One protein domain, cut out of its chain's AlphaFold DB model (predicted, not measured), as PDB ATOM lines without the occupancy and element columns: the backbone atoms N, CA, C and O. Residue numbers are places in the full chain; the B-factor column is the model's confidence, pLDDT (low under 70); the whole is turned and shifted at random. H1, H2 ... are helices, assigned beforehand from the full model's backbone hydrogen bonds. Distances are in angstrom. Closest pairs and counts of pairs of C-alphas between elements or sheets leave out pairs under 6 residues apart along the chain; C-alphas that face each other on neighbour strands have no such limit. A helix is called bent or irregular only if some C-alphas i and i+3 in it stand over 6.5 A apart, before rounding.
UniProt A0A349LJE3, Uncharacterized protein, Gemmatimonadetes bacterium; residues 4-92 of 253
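This is residues 4 to 92 of the 253 residues of an uncharacterized protein of Gemmatimonadetes bacterium (UniProt A0A349LJE3). Three helices of growing length follow each other in a flat zigzag: H1 folds back over the first part of H2, and H2 turns sharply into the very long H3, with which it makes a narrow V. H2 and H3 meet near the point of that V, and H3 then runs on, nearly straight despite a bend, until residues 64 to 92 stick out as a free arm. The printed part has 89 residues with three named helices, in the order H1, H2, H3, and no named strand; the class is all helix. The whole is extended, with a radius of gyration of the C-alphas of 19.1 A, and it spans 61 by 36 by 17 A along its three main axes.

The printed part begins with H1, residues 4 to 17, which measures 19.9 A from first to last C-alpha; C-alpha 4 is at (-42.695, -34.101, 47.170). H1 is neither bent nor irregular, but only just: C-alphas 6 and 9 are 6.1 A apart. After a short link of 7 residues comes H2, residues 25 to 48, 34.6 A long, with C-alpha 25 at (-23.814, -36.502, 40.046). H2 is only just irregular, with C-alphas 30 and 33 at 6.9 A, and it has a kink of 53 degrees near residue 32. A tight link of 3 residues leads to H3, residues 52 to 91, the longest helix with 40 residues. By its hydrogen bonds H3 was assigned as one helix, but it is bent: C-alphas 66 and 69 are 6.5 A apart. Its arms are H3a, residues 52 to 66, 21.0 A long, and H3b, residues 69 to 91, 31.5 A long. C-alpha 91, where H3b ends, is at (-10.298, -48.783, 15.880), and Gly 92 follows as the last printed residue.

H1 and H2 touch, with 4 pairs of C-alphas within 8 A; the closest C-alphas are those of Phe 8 and Leu 31, 7.0 A apart. Their lines stand at a steep tilt of 46 degrees, and they run opposite ways. H2 touches H1 with residues 27 to 34 alone. Farther along, residues 40 to 47 of H2 alone touch residues 55 to 59 of H3a. H2 and H3a form a helical hairpin, two helices that follow each other and run opposite ways, at a shallow tilt of 17 degrees. Their closest C-alphas are those of Ile 43 and Thr 55, 6.4 A apart. H3a and H3b stand at a shallow tilt of 21 degrees. H3b touches no helix; H1 is apart from both H3a and H3b, and H2 is apart from H3b. In H3a every O i to N i+4 pair is within hydrogen-bond range, while in H1 9 of 10, in H2 13 of 20 and in H3b 18 of 19 such pairs are.

The two C-alphas farthest apart are those of Arg 48 and Glu 90, at 61.0 A, and the first and last printed C-alphas, of Ser 4 and Gly 92, are 45.0 A apart. Residues 64 to 92, of which 64 to 91 belong to H3, stand free. The body without them has 60 residues, spans 46 by 22 by 14 A and has a radius of gyration of 15.3 A. The printed part has no cut, and neither of its two links is long. The mean pLDDT of the printed part is 88.6, and no printed residue is under 70; H3b has a mean of 85.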
ATOM      1  N   SER A   4     -43.926 -34.877  47.352       87.62
ATOM      2  CA  SER A   4     -42.695 -34.101  47.170       87.62
ATOM      3  C   SER A   4     -42.029 -33.693  48.487       87.62
ATOM      4  O   SER A   4     -40.806 -33.719  48.586       87.62
ATOM      5  N   GLU A   5     -42.815 -33.345  49.504       90.31
ATOM      6  CA  GLU A   5     -42.349 -32.882  50.814       90.31
ATOM      7  C   GLU A   5     -41.806 -34.023  51.677       90.31
ATOM      8  O   GLU A   5     -41.071 -33.775  52.627       90.31
ATOM      9  N   ILE A   6     -42.141 -35.268  51.331       92.94
ATOM     10  CA  ILE A   6     -41.587 -36.476  51.950       92.94
ATOM     11  C   ILE A   6     -40.395 -36.977  51.129       92.94
ATOM     12  O   ILE A   6     -39.324 -37.233  51.678       92.94
ATOM     13  N   PHE A   7     -40.549 -37.064  49.805       93.25
ATOM     14  CA  PHE A   7     -39.516 -37.575  48.907       93.25
ATOM     15  C   PHE A   7     -38.233 -36.741  48.960       93.25
ATOM     16  O   PHE A   7     -37.153 -37.300  49.129       93.25
ATOM     17  N   PHE A   8     -38.342 -35.411  48.856       92.25
ATOM     18  CA  PHE A   8     -37.180 -34.523  48.796       92.25
ATOM     19  C   PHE A   8     -36.240 -34.674  50.008       92.25
ATOM     20  O   PHE A   8     -35.060 -34.957  49.789       92.25
ATOM     21  N   PRO A   9     -36.699 -34.551  51.273       92.88
ATOM     22  CA  PRO A   9     -35.812 -34.707  52.423       92.88
ATOM     23  C   PRO A   9     -35.324 -36.146  52.615       92.88
ATOM     24  O   PRO A   9     -34.160 -36.335  52.957       92.88
ATOM     25  N   MET A  10     -36.158 -37.165  52.365       94.38
ATOM     26  CA  MET A  10     -35.738 -38.565  52.521       94.38
ATOM     27  C   MET A  10     -34.657 -38.951  51.511       94.38
ATOM     28  O   MET A  10     -33.645 -39.540  51.883       94.38
ATOM     29  N   TYR A  11     -34.847 -38.593  50.242       94.06
ATOM     30  CA  TYR A  11     -33.881 -38.884  49.191       94.06
ATOM     31  C   TYR A  11     -32.605 -38.040  49.346       94.06
ATOM     32  O   TYR A  11     -31.506 -38.548  49.145       94.06
ATOM     33  N   SER A  12     -32.721 -36.787  49.802       91.69
ATOM     34  CA  SER A  12     -31.545 -35.975  50.152       91.69
ATOM     35  C   SER A  12     -30.759 -36.592  51.314       91.69
ATOM     36  O   SER A  12     -29.539 -36.700  51.240       91.69
ATOM     37  N   GLY A  13     -31.446 -37.066  52.358       93.75
ATOM     38  CA  GLY A  13     -30.821 -37.797  53.462       93.75
ATOM     39  C   GLY A  13     -30.134 -39.084  53.002       93.75
ATOM     40  O   GLY A  13     -29.011 -39.356  53.417       93.75
ATOM     41  N   LEU A  14     -30.759 -39.834  52.086       93.31
ATOM     42  CA  LEU A  14     -30.151 -41.013  51.467       93.31
ATOM     43  C   LEU A  14     -28.839 -40.663  50.752       93.31
ATOM     44  O   LEU A  14     -27.856 -41.374  50.943       93.31
ATOM     45  N   ILE A  15     -28.803 -39.576  49.972       91.31
ATOM     46  CA  ILE A  15     -27.580 -39.119  49.291       91.31
ATOM     47  C   ILE A  15     -26.476 -38.793  50.303       91.31
ATOM     48  O   ILE A  15     -25.332 -39.183  50.092       91.31
ATOM     49  N   LEU A  16     -26.809 -38.119  51.408       90.12
ATOM     50  CA  LEU A  16     -25.828 -37.721  52.427       90.12
ATOM     51  C   LEU A  16     -25.195 -38.911  53.163       90.12
ATOM     52  O   LEU A  16     -24.065 -38.805  53.632       90.12
ATOM     53  N   VAL A  17     -25.909 -40.033  53.266       93.19
ATOM     54  CA  VAL A  17     -25.406 -41.274  53.882       93.19
ATOM     55  C   VAL A  17     -24.790 -42.215  52.836       93.19
ATOM     56  O   VAL A  17     -24.153 -43.210  53.186       93.19
ATOM     57  N   TRP A  18     -24.949 -41.920  51.541       91.50
ATOM     58  CA  TRP A  18     -24.492 -42.800  50.473       91.50
ATOM     59  C   TRP A  18     -22.958 -42.900  50.438       91.50
ATOM     60  O   TRP A  18     -22.269 -41.879  50.520       91.50
ATOM     61  N   PRO A  19     -22.383 -44.104  50.266       86.44
ATOM     62  CA  PRO A  19     -20.937 -44.266  50.226       86.44
ATOM     63  C   PRO A  19     -20.287 -43.468  49.093       86.44
ATOM     64  O   PRO A  19     -20.654 -43.604  47.924       86.44
ATOM     65  N   VAL A  20     -19.246 -42.703  49.433       83.06
ATOM     66  CA  VAL A  20     -18.530 -41.817  48.496       83.06
ATOM     67  C   VAL A  20     -17.962 -42.583  47.296       83.06
ATOM     68  O   VAL A  20     -17.978 -42.080  46.181       83.06
ATOM     69  N   VAL A  21     -17.537 -43.837  47.486       78.56
ATOM     70  CA  VAL A  21     -16.992 -44.696  46.414       78.56
ATOM     71  C   VAL A  21     -18.004 -45.056  45.320       78.56
ATOM     72  O   VAL A  21     -17.614 -45.500  44.240       78.56
ATOM     73  N   TRP A  22     -19.297 -44.891  45.599       79.81
ATOM     74  CA  TRP A  22     -20.381 -45.121  44.646       79.81
ATOM     75  C   TRP A  22     -21.191 -43.863  44.366       79.81
ATOM     76  O   TRP A  22     -22.148 -43.952  43.600       79.81
ATOM     77  N   ALA A  23     -20.839 -42.733  44.983       81.69
ATOM     78  CA  ALA A  23     -21.498 -41.457  44.777       81.69
ATOM     79  C   ALA A  23     -21.140 -40.880  43.400       81.69
ATOM     80  O   ALA A  23     -20.087 -41.160  42.830       81.69
ATOM     81  N   GLY A  24     -22.051 -40.089  42.846       81.31
ATOM     82  CA  GLY A  24     -21.856 -39.403  41.575       81.31
ATOM     83  C   GLY A  24     -23.031 -38.489  41.255       81.31
ATOM     84  O   GLY A  24     -24.116 -38.631  41.820       81.31
ATOM     85  N   ASP A  25     -22.846 -37.581  40.308       86.00
ATOM     86  CA  ASP A  25     -23.814 -36.502  40.046       86.00
ATOM     87  C   ASP A  25     -25.177 -37.019  39.574       86.00
ATOM     88  O   ASP A  25     -26.212 -36.390  39.793       86.00
ATOM     89  N   ARG A  26     -25.214 -38.236  39.016       87.19
ATOM     90  CA  ARG A  26     -26.453 -38.928  38.635       87.19
ATOM     91  C   ARG A  26     -27.447 -39.088  39.786       87.19
ATOM     92  O   ARG A  26     -28.644 -39.187  39.535       87.19
ATOM     93  N   PHE A  27     -26.981 -39.108  41.036       90.00
ATOM     94  CA  PHE A  27     -27.878 -39.192  42.185       90.00
ATOM     95  C   PHE A  27     -28.691 -37.912  42.377       90.00
ATOM     96  O   PHE A  27     -29.758 -37.993  42.971       90.00
ATOM     97  N   LEU A  28     -28.271 -36.767  41.830       90.31
ATOM     98  CA  LEU A  28     -29.060 -35.532  41.846       90.31
ATOM     99  C   LEU A  28     -30.169 -35.513  40.786       90.31
ATOM    100  O   LEU A  28     -31.102 -34.720  40.916       90.31
ATOM    101  N   LEU A  29     -30.125 -36.396  39.778       90.56
ATOM    102  CA  LEU A  29     -31.095 -36.391  38.674       90.56
ATOM    103  C   LEU A  29     -32.559 -36.439  39.147       90.56
ATOM    104  O   LEU A  29     -33.353 -35.633  38.659       90.56
ATOM    105  N   PRO A  30     -32.943 -37.281  40.131       90.75
ATOM    106  CA  PRO A  30     -34.317 -37.307  40.637       90.75
ATOM    107  C   PRO A  30     -34.727 -36.046  41.410       90.75
ATOM    108  O   PRO A  30     -35.919 -35.806  41.592       90.75
ATOM    109  N   LEU A  31     -33.767 -35.238  41.876       91.62
ATOM    110  CA  LEU A  31     -34.036 -34.000  42.608       91.62
ATOM    111  C   LEU A  31     -34.231 -32.794  41.689       91.62
ATOM    112  O   LEU A  31     -34.921 -31.858  42.093       91.62
ATOM    113  N   TYR A  32     -33.691 -32.805  40.465       90.19
ATOM    114  CA  TYR A  32     -33.775 -31.656  39.558       90.19
ATOM    115  C   TYR A  32     -35.202 -31.130  39.337       90.19
ATOM    116  O   TYR A  32     -35.390 -29.922  39.497       90.19
ATOM    117  N   PRO A  33     -36.234 -31.958  39.063       91.00
ATOM    118  CA  PRO A  33     -37.594 -31.446  38.878       91.00
ATOM    119  C   PRO A  33     -38.116 -30.679  40.099       91.00
ATOM    120  O   PRO A  33     -38.766 -29.645  39.955       91.00
ATOM    121  N   LEU A  34     -37.795 -31.154  41.307       91.81
ATOM    122  CA  LEU A  34     -38.208 -30.517  42.556       91.81
ATOM    123  C   LEU A  34     -37.407 -29.245  42.828       91.81
ATOM    124  O   LEU A  34     -37.995 -28.240  43.219       91.81
ATOM    125  N   ILE A  35     -36.098 -29.254  42.566       90.69
ATOM    126  CA  ILE A  35     -35.243 -28.065  42.669       90.69
ATOM    127  C   ILE A  35     -35.767 -26.960  41.744       90.69
ATOM    128  O   ILE A  35     -35.948 -25.828  42.189       90.69
ATOM    129  N   PHE A  36     -36.086 -27.281  40.485       90.31
ATOM    130  CA  PHE A  36     -36.636 -26.306  39.542       90.31
ATOM    131  C   PHE A  36     -38.037 -25.834  39.937       90.31
ATOM    132  O   PHE A  36     -38.316 -24.636  39.876       90.31
ATOM    133  N   PHE A  37     -38.908 -26.739  40.391       90.69
ATOM    134  CA  PHE A  37     -40.249 -26.381  40.851       90.69
ATOM    135  C   PHE A  37     -40.205 -25.433  42.057       90.69
ATOM    136  O   PHE A  37     -40.780 -24.344  42.011       90.69
ATOM    137  N   TYR A  38     -39.490 -25.809  43.120       90.62
ATOM    138  CA  TYR A  38     -39.373 -24.980  44.318       90.62
ATOM    139  C   TYR A  38     -38.595 -23.690  44.049       90.62
ATOM    140  O   TYR A  38     -38.964 -22.648  44.588       90.62
ATOM    141  N   GLY A  39     -37.597 -23.719  43.163       90.62
ATOM    142  CA  GLY A  39     -36.918 -22.519  42.676       90.62
ATOM    143  C   GLY A  39     -37.884 -21.541  42.000       90.62
ATOM    144  O   GLY A  39     -37.913 -20.361  42.346       90.62
ATOM    145  N   ALA A  40     -38.754 -22.022  41.107       89.62
ATOM    146  CA  ALA A  40     -39.764 -21.188  40.454       89.62
ATOM    147  C   ALA A  40     -40.797 -20.624  41.446       89.62
ATOM    148  O   ALA A  40     -41.188 -19.456  41.345       89.62
ATOM    149  N   VAL A  41     -41.227 -21.426  42.428       91.06
ATOM    150  CA  VAL A  41     -42.109 -20.968  43.516       91.06
ATOM    151  C   VAL A  41     -41.424 -19.881  44.349       91.06
ATOM    152  O   VAL A  41     -42.048 -18.856  44.631       91.06
ATOM    153  N   ALA A  42     -40.145 -20.055  44.689       90.00
ATOM    154  CA  ALA A  42     -39.366 -19.077  45.443       90.00
ATOM    155  C   ALA A  42     -39.234 -17.744  44.688       90.00
ATOM    156  O   ALA A  42     -39.490 -16.689  45.267       90.00
ATOM    157  N   ILE A  43     -38.938 -17.786  43.383       89.81
ATOM    158  CA  ILE A  43     -38.852 -16.587  42.532       89.81
ATOM    159  C   ILE A  43     -40.201 -15.860  42.471       89.81
ATOM    160  O   ILE A  43     -40.245 -14.639  42.622       89.81
ATOM    161  N   ARG A  44     -41.323 -16.580  42.326       88.50
ATOM    162  CA  ARG A  44     -42.661 -15.959  42.397       88.50
ATOM    163  C   ARG A  44     -42.953 -15.357  43.769       88.50
ATOM    164  O   ARG A  44     -43.619 -14.327  43.847       88.50
ATOM    165  N   GLY A  45     -42.451 -15.967  44.841       89.81
ATOM    166  CA  GLY A  45     -42.556 -15.441  46.203       89.81
ATOM    167  C   GLY A  45     -41.941 -14.047  46.365       89.81
ATOM    168  O   GLY A  45     -42.438 -13.256  47.168       89.81
ATOM    169  N   LEU A  46     -40.942 -13.700  45.546       91.50
ATOM    170  CA  LEU A  46     -40.324 -12.371  45.539       91.50
ATOM    171  C   LEU A  46     -41.277 -11.255  45.082       91.50
ATOM    172  O   LEU A  46     -41.003 -10.093  45.367       91.50
ATOM    173  N   ASN A  47     -42.425 -11.574  44.464       91.00
ATOM    174  CA  ASN A  47     -43.458 -10.590  44.096       91.00
ATOM    175  C   ASN A  47     -44.013  -9.812  45.300       91.00
ATOM    176  O   ASN A  47     -44.679  -8.795  45.133       91.00
ATOM    177  N   ARG A  48     -43.778 -10.304  46.522       91.25
ATOM    178  CA  ARG A  48     -44.151  -9.610  47.761       91.25
ATOM    179  C   ARG A  48     -43.252  -8.405  48.055       91.25
ATOM    180  O   ARG A  48     -43.652  -7.543  48.828       91.25
ATOM    181  N   TRP A  49     -42.063  -8.357  47.453       91.62
ATOM    182  CA  TRP A  49     -41.052  -7.315  47.663       91.62
ATOM    183  C   TRP A  49     -40.643  -6.599  46.369       91.62
ATOM    184  O   TRP A  49     -40.181  -5.464  46.422       91.62
ATOM    185  N   LEU A  50     -40.816  -7.241  45.213       91.69
ATOM    186  CA  LEU A  50     -40.433  -6.743  43.892       91.69
ATOM    187  C   LEU A  50     -41.639  -6.725  42.946       91.69
ATOM    188  O   LEU A  50     -42.605  -7.463  43.138       91.69
ATOM    189  N   SER A  51     -41.579  -5.911  41.889       92.94
ATOM    190  CA  SER A  51     -42.633  -5.907  40.872       92.94
ATOM    191  C   SER A  51     -42.625  -7.214  40.053       92.94
ATOM    192  O   SER A  51     -41.555  -7.786  39.824       92.94
ATOM    193  N   PRO A  52     -43.784  -7.671  39.538       90.12
ATOM    194  CA  PRO A  52     -43.870  -8.893  38.728       90.12
ATOM    195  C   PRO A  52     -42.986  -8.884  37.469       90.12
ATOM    196  O   PRO A  52     -42.570  -9.936  36.985       90.12
ATOM    197  N   ALA A  53     -42.690  -7.697  36.928       91.38
ATOM    198  CA  ALA A  53     -41.798  -7.538  35.782       91.38
ATOM    199  C   ALA A  53     -40.339  -7.849  36.154       91.38
ATOM    200  O   ALA A  53     -39.649  -8.555  35.422       91.38
ATOM    201  N   VAL A  54     -39.889  -7.372  37.321       91.00
ATOM    202  CA  VAL A  54     -38.534  -7.623  37.831       91.00
ATOM    203  C   VAL A  54     -38.350  -9.099  38.182       91.00
ATOM    204  O   VAL A  54     -37.333  -9.687  37.828       91.00
ATOM    205  N   THR A  55     -39.334  -9.737  38.817       89.94
ATOM    206  CA  THR A  55     -39.253 -11.171  39.148       89.94
ATOM    207  C   THR A  55     -39.307 -12.067  37.915       89.94
ATOM    208  O   THR A  55     -38.590 -13.064  37.864       89.94
ATOM    209  N   SER A  56     -40.091 -11.701  36.897       90.00
ATOM    210  CA  SER A  56     -40.105 -12.406  35.609       90.00
ATOM    211  C   SER A  56     -38.757 -12.293  34.896       90.00
ATOM    212  O   SER A  56     -38.240 -13.301  34.423       90.00
ATOM    213  N   LEU A  57     -38.151 -11.099  34.881       93.00
ATOM    214  CA  LEU A  57     -36.809 -10.893  34.328       93.00
ATOM    215  C   LEU A  57     -35.757 -11.727  35.074       93.00
ATOM    216  O   LEU A  57     -34.940 -12.382  34.436       93.00
ATOM    217  N   LEU A  58     -35.810 -11.751  36.410       90.50
ATOM    218  CA  LEU A  58     -34.940 -12.598  37.233       90.50
ATOM    219  C   LEU A  58     -35.137 -14.085  36.927       90.50
ATOM    220  O   LEU A  58     -34.156 -14.807  36.788       90.50
ATOM    221  N   GLY A  59     -36.382 -14.543  36.781       89.75
ATOM    222  CA  GLY A  59     -36.686 -15.923  36.409       89.75
ATOM    223  C   GLY A  59     -36.109 -16.308  35.049       89.75
ATOM    224  O   GLY A  59     -35.489 -17.361  34.928       89.75
ATOM    225  N   VAL A  60     -36.252 -15.435  34.047       92.12
ATOM    226  CA  VAL A  60     -35.650 -15.623  32.718       92.12
ATOM    227  C   VAL A  60     -34.126 -15.642  32.808       92.12
ATOM    228  O   VAL A  60     -33.499 -16.513  32.217       92.12
ATOM    229  N   LEU A  61     -33.523 -14.731  33.573       93.00
ATOM    230  CA  LEU A  61     -32.071 -14.663  33.729       93.00
ATOM    231  C   LEU A  61     -31.515 -15.913  34.420       93.00
ATOM    232  O   LEU A  61     -30.543 -16.485  33.941       93.00
ATOM    233  N   VAL A  62     -32.157 -16.385  35.491       90.88
ATOM    234  CA  VAL A  62     -31.790 -17.640  36.169       90.88
ATOM    235  C   VAL A  62     -31.922 -18.829  35.219       90.88
ATOM    236  O   VAL A  62     -31.020 -19.660  35.151       90.88
ATOM    237  N   LEU A  63     -33.012 -18.900  34.449       89.69
ATOM    238  CA  LEU A  63     -33.203 -19.956  33.460       89.69
ATOM    239  C   LEU A  63     -32.112 -19.924  32.381       89.69
ATOM    240  O   LEU A  63     -31.571 -20.970  32.042       89.69
ATOM    241  N   LEU A  64     -31.750 -18.743  31.875       91.62
ATOM    242  CA  LEU A  64     -30.672 -18.585  30.897       91.62
ATOM    243  C   LEU A  64     -29.317 -19.005  31.471       91.62
ATOM    244  O   LEU A  64     -28.586 -19.727  30.805       91.62
ATOM    245  N   VAL A  65     -29.004 -18.622  32.710       91.44
ATOM    246  CA  VAL A  65     -27.768 -19.037  33.394       91.44
ATOM    247  C   VAL A  65     -27.682 -20.560  33.534       91.44
ATOM    248  O   VAL A  65     -26.595 -21.116  33.434       91.44
ATOM    249  N   LEU A  66     -28.812 -21.242  33.731       87.75
ATOM    250  CA  LEU A  66     -28.860 -22.703  33.822       87.75
ATOM    251  C   LEU A  66     -28.807 -23.388  32.449       87.75
ATOM    252  O   LEU A  66     -28.160 -24.422  32.305       87.75
ATOM    253  N   LEU A  67     -29.499 -22.839  31.447       88.62
ATOM    254  CA  LEU A  67     -29.619 -23.458  30.128       88.62
ATOM    255  C   LEU A  67     -28.409 -23.207  29.231       88.62
ATOM    256  O   LEU A  67     -28.059 -24.099  28.470       88.62
ATOM    257  N   LEU A  68     -27.768 -22.035  29.294       89.75
ATOM    258  CA  LEU A  68     -26.665 -21.701  28.385       89.75
ATOM    259  C   LEU A  68     -25.492 -22.697  28.491       89.75
ATOM    260  O   LEU A  68     -25.156 -23.283  27.461       89.75
ATOM    261  N   PRO A  69     -24.943 -23.001  29.686       86.81
ATOM    262  CA  PRO A  69     -23.880 -24.000  29.810       86.81
ATOM    263  C   PRO A  69     -24.361 -25.408  29.453       86.81
ATOM    264  O   PRO A  69     -23.605 -26.208  28.914       86.81
ATOM    265  N   ALA A  70     -25.630 -25.726  29.737       85.06
ATOM    266  CA  ALA A  70     -26.199 -27.032  29.421       85.06
ATOM    267  C   ALA A  70     -26.332 -27.251  27.906       85.06
ATOM    268  O   ALA A  70     -26.102 -28.361  27.431       85.06
ATOM    269  N   VAL A  71     -26.688 -26.208  27.152       86.69
ATOM    270  CA  VAL A  71     -26.792 -26.248  25.687       86.69
ATOM    271  C   VAL A  71     -25.412 -26.340  25.049       86.69
ATOM    272  O   VAL A  71     -25.236 -27.165  24.159       86.69
ATOM    273  N   GLU A  72     -24.443 -25.547  25.508       86.94
ATOM    274  CA  GLU A  72     -23.052 -25.625  25.042       86.94
ATOM    275  C   GLU A  72     -22.485 -27.031  25.273       86.94
ATOM    276  O   GLU A  72     -22.125 -27.720  24.320       86.94
ATOM    277  N   ASN A  73     -22.577 -27.530  26.510       83.25
ATOM    278  CA  ASN A  73     -22.131 -28.875  26.854       83.25
ATOM    279  C   ASN A  73     -22.860 -29.962  26.047       83.25
ATOM    280  O   ASN A  73     -22.258 -30.967  25.678       83.25
ATOM    281  N   TRP A  74     -24.159 -29.798  25.775       85.75
ATOM    282  CA  TRP A  74     -24.915 -30.744  24.952       85.75
ATOM    283  C   TRP A  74     -24.435 -30.758  23.500       85.75
ATOM    284  O   TRP A  74     -24.274 -31.839  22.940       85.75
ATOM    285  N   LEU A  75     -24.192 -29.588  22.902       85.12
ATOM    286  CA  LEU A  75     -23.679 -29.480  21.536       85.12
ATOM    287  C   LEU A  75     -22.301 -30.132  21.407       85.12
ATOM    288  O   LEU A  75     -22.105 -30.929  20.489       85.12
ATOM    289  N   ASP A  76     -21.399 -29.851  22.346       84.38
ATOM    290  CA  ASP A  76     -20.061 -30.444  22.384       84.38
ATOM    291  C   ASP A  76     -20.145 -31.964  22.552       84.38
ATOM    292  O   ASP A  76     -19.606 -32.711  21.736       84.38
ATOM    293  N   THR A  77     -20.940 -32.441  23.520       80.06
ATOM    294  CA  THR A  77     -21.147 -33.881  23.755       80.06
ATOM    295  C   THR A  77     -21.686 -34.585  22.507       80.06
ATOM    296  O   THR A  77     -21.284 -35.708  22.202       80.06
ATOM    297  N   ASN A  78     -22.602 -33.952  21.765       83.94
ATOM    298  CA  ASN A  78     -23.170 -34.540  20.552       83.94
ATOM    299  C   ASN A  78     -22.140 -34.629  19.418       83.94
ATOM    300  O   ASN A  78     -22.095 -35.635  18.709       83.94
ATOM    301  N   GLN A  79     -21.313 -33.595  19.244       80.50
ATOM    302  CA  GLN A  79     -20.239 -33.602  18.249       80.50
ATOM    303  C   GLN A  79     -19.174 -34.648  18.592       80.50
ATOM    304  O   GLN A  79     -18.791 -35.440  17.728       80.50
ATOM    305  N   GLU A  80     -18.753 -34.702  19.856       82.12
ATOM    306  CA  GLU A  80     -17.821 -35.712  20.357       82.12
ATOM    307  C   GLU A  80     -18.380 -37.126  20.180       82.12
ATOM    308  O   GLU A  80     -17.659 -38.011  19.731       82.12
ATOM    309  N   SER A  81     -19.674 -37.338  20.442       80.19
ATOM    310  CA  SER A  81     -20.319 -38.647  20.271       80.19
ATOM    311  C   SER A  81     -20.290 -39.123  18.816       80.19
ATOM    312  O   SER A  81     -19.931 -40.272  18.563       80.19
ATOM    313  N   GLY A  82     -20.603 -38.245  17.856       81.38
ATOM    314  CA  GLY A  82     -20.538 -38.584  16.431       81.38
ATOM    315  C   GLY A  82     -19.110 -38.872  15.953       81.38
ATOM    316  O   GLY A  82     -18.879 -39.818  15.203       81.38
ATOM    317  N   ALA A  83     -18.124 -38.108  16.434       85.50
ATOM    318  CA  ALA A  83     -16.715 -38.383  16.156       85.50
ATOM    319  C   ALA A  83     -16.249 -39.708  16.792       85.50
ATOM    320  O   ALA A  83     -15.494 -40.464  16.179       85.50
ATOM    321  N   CYS A  84     -16.723 -40.013  18.002       87.19
ATOM    322  CA  CYS A  84     -16.425 -41.256  18.702       87.19
ATOM    323  C   CYS A  84     -16.968 -42.491  17.989       87.19
ATOM    324  O   CYS A  84     -16.303 -43.525  18.022       87.19
ATOM    325  N   GLU A  85     -18.147 -42.407  17.369       85.88
ATOM    326  CA  GLU A  85     -18.747 -43.521  16.629       85.88
ATOM    327  C   GLU A  85     -17.839 -43.959  15.473       85.88
ATOM    328  O   GLU A  85     -17.444 -45.121  15.415       85.88
ATOM    329  N   LEU A  86     -17.375 -43.008  14.654       86.19
ATOM    330  CA  LEU A  86     -16.435 -43.274  13.557       86.19
ATOM    331  C   LEU A  86     -15.121 -43.895  14.057       86.19
ATOM    332  O   LEU A  86     -14.623 -44.878  13.509       86.19
ATOM    333  N   VAL A  87     -14.564 -43.357  15.146       87.19
ATOM    334  CA  VAL A  87     -13.332 -43.890  15.746       87.19
ATOM    335  C   VAL A  87     -13.545 -45.303  16.301       87.19
ATOM    336  O   VAL A  87     -12.642 -46.139  16.210       87.19
ATOM    337  N   ALA A  88     -14.718 -45.586  16.866       86.94
ATOM    338  CA  ALA A  88     -15.058 -46.899  17.397       86.94
ATOM    339  C   ALA A  88     -15.263 -47.943  16.289       86.94
ATOM    340  O   ALA A  88     -14.865 -49.096  16.470       86.94
ATOM    341  N   GLU A  89     -15.825 -47.549  15.145       84.88
ATOM    342  CA  GLU A  89     -15.946 -48.408  13.963       84.88
ATOM    343  C   GLU A  89     -14.575 -48.777  13.382       84.88
ATOM    344  O   GLU A  89     -14.322 -49.944  13.081       84.88
ATOM    345  N   GLU A  90     -13.658 -47.811  13.279       85.31
ATOM    346  CA  GLU A  90     -12.333 -48.035  12.688       85.31
ATOM    347  C   GLU A  90     -11.352 -48.750  13.627       85.31
ATOM    348  O   GLU A  90     -10.558 -49.587  13.191       85.31
ATOM    349  N   ARG A  91     -11.346 -48.388  14.916       82.62
ATOM    350  CA  ARG A  91     -10.298 -48.783  15.880       82.62
ATOM    351  C   ARG A  91     -10.815 -49.644  17.029       82.62
ATOM    352  O   ARG A  91     -10.044 -50.034  17.907       82.62
ATOM    353  N   GLY A  92     -12.104 -49.968  17.013       83.50
ATOM    354  CA  GLY A  92     -12.762 -50.818  17.992       83.50
ATOM    355  C   GLY A  92     -13.448 -50.048  19.128       83.50
ATOM    356  O   GLY A  92     -13.183 -48.870  19.368       83.50
TER     357      GLY A  92